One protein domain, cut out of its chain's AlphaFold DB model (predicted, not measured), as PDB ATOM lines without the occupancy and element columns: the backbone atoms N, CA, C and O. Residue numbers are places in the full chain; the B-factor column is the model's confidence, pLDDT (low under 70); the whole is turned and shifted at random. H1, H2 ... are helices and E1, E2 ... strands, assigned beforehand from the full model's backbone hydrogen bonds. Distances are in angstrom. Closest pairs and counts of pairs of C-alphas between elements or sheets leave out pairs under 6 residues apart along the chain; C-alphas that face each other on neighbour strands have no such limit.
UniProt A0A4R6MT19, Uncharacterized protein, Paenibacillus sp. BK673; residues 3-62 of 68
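This is residues 3 to 62 of the 68 residues of an uncharacterized protein of Paenibacillus sp. BK673 (UniProt A0A4R6MT19). Two antiparallel hairpins, E3 with E4 and E1 with E2, stand on two sides of a small, loosely formed barrel-like ring; the long link of residues 21 to 35 joins E2 to E3 along one side, and helix H1 covers the other side, between E4 and E1. Short pairings tie the link to both hairpins: residues 27 to 28 pair antiparallel with residues 19 to 20 of E2, and residues 31 to 32 with residues 36 to 37 of E3. The printed part has 60 residues, with four named strands and one named helix in the order E1 E2 E3 E4 H1; the two sheets, of order E1 - E2 and E3 - E4, are antiparallel. The class is mixed, helices and strands, with under half of the residues in named elements. The whole is compact and rounded, with a radius of gyration of the C-alphas of 10.5 A and spans of 27 by 23 by 21 A.

E3, residues 36 to 40, is 13.0 A long from first to last C-alpha, and begins at C-alpha 36, (13.830, -34.033, 104.346). E4, residues 48 to 52, is 13.3 A long. H1, residues 53 to 61, is 11.8 A long and ends at C-alpha 61, (-0.860, -32.664, 95.747). E1, residues 10 to 12, begins at C-alpha 10, (5.374, -23.043, 103.234), and is 7.1 A long. E2, residues 18 to 20, is 7.0 A long.

E3 and E4 form a hairpin, antiparallel at 148 degrees between their directions; N 37 and O 51 are within hydrogen-bond range at 2.8 A, and N 49 and O 39 at 2.8 A. E4 passes to H1 by a tight link, with 0 residues between them. The closest C-alphas of E3 and H1 are those of Ser 36 and Ile 53, 5.3 A apart. In H1 every O i to N i+4 pair is within hydrogen-bond range. The closest C-alphas of H1 and E1 are those of Tyr 57 and Ile 12, 6.7 A apart. E1 and E2 form the other hairpin, antiparallel at 153 degrees, with N 19 and O 11 within hydrogen-bond range at 2.8 A. The closest C-alphas of E2 and E3 are those of Val 18 and Val 37, 7.5 A apart. E1 and E3 are only just apart, with their closest C-alphas at 8.1 A, and E4 is apart from both E1 and E2.

The two farthest C-alphas, those of Val 14 and Lys 46, are 28.7 A apart. The printed part, residues 3 to 62, has no cut. The link from E2 to E3 is long, with 15 residues, and that from E3 to E4 is short, with 7. The mean pLDDT of the printed part is 89.1, and no printed residue is under 70.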
ATOM      1  N   PRO A   3       0.435 -24.715  98.454       93.38
ATOM      2  CA  PRO A   3       0.625 -24.571  99.890       93.38
ATOM      3  C   PRO A   3       0.653 -25.948 100.563       93.38
ATOM      4  O   PRO A   3      -0.055 -26.870 100.156       93.38
ATOM      5  N   ILE A   4       1.461 -26.083 101.612       91.81
ATOM      6  CA  ILE A   4       1.531 -27.309 102.409       91.81
ATOM      7  C   ILE A   4       0.500 -27.224 103.539       91.81
ATOM      8  O   ILE A   4       0.565 -26.344 104.402       91.81
ATOM      9  N   LYS A   5      -0.447 -28.170 103.570       88.62
ATOM     10  CA  LYS A   5      -1.463 -28.244 104.629       88.62
ATOM     11  C   LYS A   5      -0.803 -28.439 105.998       88.62
ATOM     12  O   LYS A   5       0.045 -29.309 106.168       88.62
ATOM     13  N   GLY A   6      -1.211 -27.632 106.975       85.94
ATOM     14  CA  GLY A   6      -0.644 -27.654 108.326       85.94
ATOM     15  C   GLY A   6       0.695 -26.927 108.463       85.94
ATOM     16  O   GLY A   6       1.236 -26.903 109.555       85.94
ATOM     17  N   TYR A   7       1.231 -26.311 107.405       89.00
ATOM     18  CA  TYR A   7       2.467 -25.526 107.467       89.00
ATOM     19  C   TYR A   7       2.273 -24.173 106.761       89.00
ATOM     20  O   TYR A   7       2.760 -23.979 105.643       89.00
ATOM     21  N   PRO A   8       1.558 -23.216 107.384       87.88
ATOM     22  CA  PRO A   8       1.297 -21.916 106.777       87.88
ATOM     23  C   PRO A   8       2.604 -21.175 106.465       87.88
ATOM     24  O   PRO A   8       3.575 -21.201 107.229       87.88
ATOM     25  N   GLY A   9       2.631 -20.531 105.297       89.94
ATOM     26  CA  GLY A   9       3.822 -19.865 104.775       89.94
ATOM     27  C   GLY A   9       4.844 -20.803 104.125       89.94
ATOM     28  O   GLY A   9       5.903 -20.321 103.729       89.94
ATOM     29  N   TYR A  10       4.548 -22.101 103.987       93.19
ATOM     30  CA  TYR A  10       5.374 -23.043 103.234       93.19
ATOM     31  C   TYR A  10       4.651 -23.602 102.012       93.19
ATOM     32  O   TYR A  10       3.444 -23.850 102.024       93.19
ATOM     33  N   TYR A  11       5.423 -23.805 100.952       94.81
ATOM     34  CA  TYR A  11       4.935 -24.203  99.638       94.81
ATOM     35  C   TYR A  11       5.821 -25.300  99.070       94.81
ATOM     36  O   TYR A  11       6.997 -25.376  99.407       94.81
ATOM     37  N   ILE A  12       5.275 -26.128  98.192       94.75
ATOM     38  CA  ILE A  12       6.024 -27.163  97.484       94.75
ATOM     39  C   ILE A  12       5.681 -27.135  95.996       94.75
ATOM     40  O   ILE A  12       4.520 -26.958  95.607       94.75
ATOM     41  N   ASP A  13       6.688 -27.227  95.140       94.25
ATOM     42  CA  ASP A  13       6.488 -27.325  93.696       94.25
ATOM     43  C   ASP A  13       6.247 -28.775  93.242       94.25
ATOM     44  O   ASP A  13       6.091 -29.684  94.057       94.25
ATOM     45  N   VAL A  14       6.116 -28.968  91.931       91.56
ATOM     46  CA  VAL A  14       5.889 -30.288  91.327       91.56
ATOM     47  C   VAL A  14       7.142 -31.167  91.338       91.56
ATOM     48  O   VAL A  14       7.025 -32.387  91.274       91.56
ATOM     49  N   GLU A  15       8.327 -30.568  91.460       90.31
ATOM     50  CA  GLU A  15       9.608 -31.275  91.516       90.31
ATOM     51  C   GLU A  15       9.912 -31.789  92.933       90.31
ATOM     52  O   GLU A  15      10.680 -32.733  93.115       90.31
ATOM     53  N   GLY A  16       9.239 -31.245  93.951       89.94
ATOM     54  CA  GLY A  16       9.437 -31.570  95.363       89.94
ATOM     55  C   GLY A  16      10.288 -30.545  96.113       89.94
ATOM     56  O   GLY A  16      10.636 -30.766  97.274       89.94
ATOM     57  N   THR A  17      10.606 -29.407  95.501       93.19
ATOM     58  CA  THR A  17      11.318 -28.323  96.172       93.19
ATOM     59  C   THR A  17      10.368 -27.610  97.124       93.19
ATOM     60  O   THR A  17       9.268 -27.190  96.752       93.19
ATOM     61  N   VAL A  18      10.792 -27.468  98.380       94.44
ATOM     62  CA  VAL A  18      10.007 -26.804  99.425       94.44
ATOM     63  C   VAL A  18      10.496 -25.378  99.604       94.44
ATOM     64  O   VAL A  18      11.689 -25.139  99.740       94.44
ATOM     65  N   TYR A  19       9.568 -24.435  99.668       95.12
ATOM     66  CA  TYR A  19       9.826 -23.010  99.767       95.12
ATOM     67  C   TYR A  19       9.197 -22.437 101.029       95.12
ATOM     68  O   TYR A  19       8.119 -22.849 101.454       95.12
ATOM     69  N   SER A  20       9.858 -21.439 101.605       93.00
ATOM     70  CA  SER A  20       9.326 -20.601 102.676       93.00
ATOM     71  C   SER A  20       8.984 -19.227 102.117       93.00
ATOM     72  O   SER A  20       9.841 -18.612 101.493       93.00
ATOM     73  N   ASN A  21       7.772 -18.736 102.383       91.06
ATOM     74  CA  ASN A  21       7.320 -17.372 102.085       91.06
ATOM     75  C   ASN A  21       7.155 -16.517 103.361       91.06
ATOM     76  O   ASN A  21       6.390 -15.562 103.417       91.06
ATOM     77  N   ARG A  22       7.854 -16.859 104.447       78.69
ATOM     78  CA  ARG A  22       7.685 -16.170 105.742       78.69
ATOM     79  C   ARG A  22       8.177 -14.721 105.769       78.69
ATOM     80  O   ARG A  22       7.831 -13.989 106.684       78.69
ATOM     81  N   LYS A  23       9.016 -14.325 104.810       79.62
ATOM     82  CA  LYS A  23       9.592 -12.972 104.700       79.62
ATOM     83  C   LYS A  23       9.101 -12.226 103.450       79.62
ATOM     84  O   LYS A  23       9.798 -11.341 102.974       79.62
ATOM     85  N   GLY A  24       7.967 -12.636 102.871       80.75
ATOM     86  CA  GLY A  24       7.440 -12.053 101.629       80.75
ATOM     87  C   GLY A  24       8.215 -12.437 100.361       80.75
ATOM     88  O   GLY A  24       7.962 -11.894  99.293       80.75
ATOM     89  N   THR A  25       9.163 -13.372 100.458       86.25
ATOM     90  CA  THR A  25       9.884 -13.935  99.311       86.25
ATOM     91  C   THR A  25       9.886 -15.450  99.415       86.25
ATOM     92  O   THR A  25      10.210 -15.984 100.477       86.25
ATOM     93  N   TYR A  26       9.601 -16.132  98.307       90.06
ATOM     94  CA  TYR A  26       9.684 -17.586  98.195       90.06
ATOM     95  C   TYR A  26      11.145 -18.032  98.120       90.06
ATOM     96  O   TYR A  26      11.763 -18.002  97.060       90.06
ATOM     97  N   LYS A  27      11.711 -18.452  99.254       91.06
ATOM     98  CA  LYS A  27      13.075 -18.996  99.310       91.06
ATOM     99  C   LYS A  27      13.049 -20.521  99.385       91.06
ATOM    100  O   LYS A  27      12.367 -21.036 100.278       91.06
ATOM    101  N   PRO A  28      13.785 -21.238  98.515       93.50
ATOM    102  CA  PRO A  28      13.899 -22.685  98.616       93.50
ATOM    103  C   PRO A  28      14.596 -23.059  99.928       93.50
ATOM    104  O   PRO A  28      15.553 -22.414 100.365       93.50
ATOM    105  N   LEU A  29      14.079 -24.086 100.591       92.56
ATOM    106  CA  LEU A  29      14.664 -24.648 101.795       92.56
ATOM    107  C   LEU A  29      15.776 -25.619 101.424       92.56
ATOM    108  O   LEU A  29      15.670 -26.383 100.467       92.56
ATOM    109  N   LYS A  30      16.825 -25.632 102.247       92.19
ATOM    110  CA  LYS A  30      17.887 -26.624 102.134       92.19
ATOM    111  C   LYS A  30      17.318 -28.014 102.422       92.19
ATOM    112  O   LYS A  30      16.763 -28.246 103.501       92.19
ATOM    113  N   VAL A  31      17.497 -28.917 101.464       91.69
ATOM    114  CA  VAL A  31      17.226 -30.342 101.637       91.69
ATOM    115  C   VAL A  31      18.307 -30.924 102.548       91.69
ATOM    116  O   VAL A  31      19.499 -30.673 102.374       91.69
ATOM    117  N   LEU A  32      17.860 -31.624 103.580       90.25
ATOM    118  CA  LEU A  32      18.675 -32.380 104.519       90.25
ATOM    119  C   LEU A  32      18.771 -33.839 104.054       90.25
ATOM    120  O   LEU A  32      18.231 -34.217 103.012       90.25
ATOM    121  N   GLU A  33      19.425 -34.667 104.860       85.44
ATOM    122  CA  GLU A  33      19.488 -36.110 104.648       85.44
ATOM    123  C   GLU A  33      18.088 -36.737 104.508       85.44
ATOM    124  O   GLU A  33      17.071 -36.187 104.953       85.44
ATOM    125  N   GLU A  34      18.033 -37.871 103.808       85.62
ATOM    126  CA  GLU A  34      16.796 -38.606 103.509       85.62
ATOM    127  C   GLU A  34      15.701 -37.775 102.805       85.62
ATOM    128  O   GLU A  34      14.506 -38.014 102.998       85.62
ATOM    129  N   ARG A  35      16.086 -36.777 101.995       88.69
ATOM    130  CA  ARG A  35      15.143 -35.900 101.268       88.69
ATOM    131  C   ARG A  35      14.130 -35.248 102.219       88.69
ATOM    132  O   ARG A  35      12.919 -35.236 101.977       88.69
ATOM    133  N   SER A  36      14.631 -34.720 103.332       91.12
ATOM    134  CA  SER A  36      13.830 -34.033 104.346       91.12
ATOM    135  C   SER A  36      14.105 -32.536 104.366       91.12
ATOM    136  O   SER A  36      15.165 -32.077 103.958       91.12
ATOM    137  N   VAL A  37      13.165 -31.749 104.877       92.50
ATOM    138  CA  VAL A  37      13.345 -30.310 105.092       92.50
ATOM    139  C   VAL A  37      13.009 -29.942 106.525       92.50
ATOM    140  O   VAL A  37      12.180 -30.573 107.186       92.50
ATOM    141  N   ARG A  38      13.665 -28.896 107.023       91.81
ATOM    142  CA  ARG A  38      13.397 -28.349 108.350       91.81
ATOM    143  C   ARG A  38      12.335 -27.261 108.245       91.81
ATOM    144  O   ARG A  38      12.614 -26.159 107.777       91.81
ATOM    145  N   LEU A  39      11.132 -27.571 108.711       89.88
ATOM    146  CA  LEU A  39      10.025 -26.626 108.828       89.88
ATOM    147  C   LEU A  39       9.922 -26.140 110.271       89.88
ATOM    148  O   LEU A  39      10.330 -26.826 111.204       89.88
ATOM    149  N   VAL A  40       9.386 -24.949 110.483       87.31
ATOM    150  CA  VAL A  40       8.994 -24.520 111.828       87.31
ATOM    151  C   VAL A  40       7.657 -25.170 112.170       87.31
ATOM    152  O   VAL A  40       6.790 -25.294 111.303       87.31
ATOM    153  N   ASN A  41       7.528 -25.617 113.415       79.00
ATOM    154  CA  ASN A  41       6.331 -26.275 113.905       79.00
ATOM    155  C   ASN A  41       5.138 -25.297 113.813       79.00
ATOM    156  O   ASN A  41       5.271 -24.157 114.262       79.00
ATOM    157  N   PRO A  42       4.009 -25.696 113.198       72.31
ATOM    158  CA  PRO A  42       2.813 -24.859 113.137       72.31
ATOM    159  C   PRO A  42       2.259 -24.497 114.516       72.31
ATOM    160  O   PRO A  42       1.825 -23.364 114.692       72.31
ATOM    161  N   ASP A  43       2.327 -25.414 115.485       78.62
ATOM    162  CA  ASP A  43       1.782 -25.207 116.834       78.62
ATOM    163  C   ASP A  43       2.734 -24.413 117.742       78.62
ATOM    164  O   ASP A  43       2.318 -23.768 118.699       78.62
ATOM    165  N   ASP A  44       4.036 -24.453 117.444       80.50
ATOM    166  CA  ASP A  44       5.070 -23.789 118.234       80.50
ATOM    167  C   ASP A  44       6.121 -23.168 117.311       80.50
ATOM    168  O   ASP A  44       7.078 -23.811 116.875       80.50
ATOM    169  N   SER A  45       5.969 -21.871 117.049       76.06
ATOM    170  CA  SER A  45       6.858 -21.125 116.153       76.06
ATOM    171  C   SER A  45       8.326 -21.081 116.606       76.06
ATOM    172  O   SER A  45       9.198 -20.746 115.798       76.06
ATOM    173  N   LYS A  46       8.629 -21.424 117.867       80.38
ATOM    174  CA  LYS A  46      10.002 -21.504 118.390       80.38
ATOM    175  C   LYS A  46      10.644 -22.864 118.110       80.38
ATOM    176  O   LYS A  46      11.870 -22.971 118.108       80.38
ATOM    177  N   LYS A  47       9.848 -23.896 117.817       82.75
ATOM    178  CA  LYS A  47      10.333 -25.252 117.533       82.75
ATOM    179  C   LYS A  47      10.430 -25.514 116.036       82.75
ATOM    180  O   LYS A  47       9.621 -25.065 115.229       82.75
ATOM    181  N   ARG A  48      11.445 -26.283 115.648       87.75
ATOM    182  CA  ARG A  48      11.645 -26.750 114.270       87.75
ATOM    183  C   ARG A  48      11.419 -28.255 114.214       87.75
ATOM    184  O   ARG A  48      11.820 -28.969 115.125       87.75
ATOM    185  N   LYS A  49      10.809 -28.730 113.134       89.44
ATOM    186  CA  LYS A  49      10.540 -30.140 112.863       89.44
ATOM    187  C   LYS A  49      11.150 -30.526 111.522       89.44
ATOM    188  O   LYS A  49      11.029 -29.792 110.542       89.44
ATOM    189  N   ILE A  50      11.819 -31.670 111.487       91.62
ATOM    190  CA  ILE A  50      12.307 -32.267 110.244       91.62
ATOM    191  C   ILE A  50      11.158 -33.083 109.654       91.62
ATOM    192  O   ILE A  50      10.536 -33.880 110.356       91.62
ATOM    193  N   VAL A  51      10.833 -32.835 108.387       91.94
ATOM    194  CA  VAL A  51       9.725 -33.497 107.695       91.94
ATOM    195  C   VAL A  51      10.191 -33.960 106.322       91.94
ATOM    196  O   VAL A  51      10.820 -33.198 105.590       91.94
ATOM    197  N   ARG A  52       9.863 -35.205 105.962       93.38
ATOM    198  CA  ARG A  52      10.162 -35.769 104.640       93.38
ATOM    199  C   ARG A  52       9.387 -35.042 103.542       93.38
ATOM    200  O   ARG A  52       8.178 -34.838 103.673       93.38
ATOM    201  N   ILE A  53      10.065 -34.730 102.438       93.31
ATOM    202  CA  ILE A  53       9.469 -34.064 101.271       93.31
ATOM    203  C   ILE A  53       8.319 -34.891 100.693       93.31
ATOM    204  O   ILE A  53       7.268 -34.333 100.396       93.31
ATOM    205  N   SER A  54       8.457 -36.220 100.628       92.31
ATOM    206  CA  SER A  54       7.402 -37.120 100.139       92.31
ATOM    207  C   SER A  54       6.075 -36.939 100.882       92.31
ATOM    208  O   SER A  54       5.013 -36.878 100.262       92.31
ATOM    209  N   LYS A  55       6.132 -36.778 102.209       92.56
ATOM    210  CA  LYS A  55       4.953 -36.529 103.044       92.56
ATOM    211  C   LYS A  55       4.334 -35.165 102.743       92.56
ATOM    212  O   LYS A  55       3.117 -35.072 102.613       92.56
ATOM    213  N   LEU A  56       5.159 -34.124 102.607       92.81
ATOM    214  CA  LEU A  56       4.701 -32.768 102.277       92.81
ATOM    215  C   LEU A  56       4.065 -32.712 100.882       92.81
ATOM    216  O   LEU A  56       3.024 -32.084 100.696       92.81
ATOM    217  N   TYR A  57       4.656 -33.415  99.915       93.50
ATOM    218  CA  TYR A  57       4.149 -33.520  98.551       93.50
ATOM    219  C   TYR A  57       2.791 -34.212  98.516       93.50
ATOM    220  O   TYR A  57       1.848 -33.695  97.920       93.50
ATOM    221  N   MET A  58       2.660 -35.329  99.232       92.50
ATOM    222  CA  MET A  58       1.389 -36.028  99.372       92.50
ATOM    223  C   MET A  58       0.320 -35.139 100.009       92.50
ATOM    224  O   MET A  58      -0.802 -35.103  99.522       92.50
ATOM    225  N   GLN A  59       0.663 -34.350 101.029       90.88
ATOM    226  CA  GLN A  59      -0.276 -33.407 101.645       90.88
ATOM    227  C   GLN A  59      -0.718 -32.277 100.704       90.88
ATOM    228  O   GLN A  59      -1.863 -31.838 100.784       90.88
ATOM    229  N   ALA A  60       0.171 -31.788  99.838       92.50
ATOM    230  CA  ALA A  60      -0.111 -30.655  98.956       92.50
ATOM    231  C   ALA A  60      -0.789 -31.065  97.634       92.50
ATOM    232  O   ALA A  60      -1.666 -30.360  97.131       92.50
ATOM    233  N   TYR A  61      -0.387 -32.197  97.054       91.19
ATOM    234  CA  TYR A  61      -0.860 -32.664  95.747       91.19
ATOM    235  C   TYR A  61      -1.836 -33.839  95.825       91.19
ATOM    236  O   TYR A  61      -2.420 -34.169  94.796       91.19
ATOM    237  N   ASN A  62      -2.031 -34.441  97.004       89.75
ATOM    238  CA  ASN A  62      -2.781 -35.688  97.192       89.75
ATOM    239  C   ASN A  62      -2.297 -36.811  96.257       89.75
ATOM    240  O   ASN A  62      -3.085 -37.560  95.685       89.75
TER     241      ASN A  62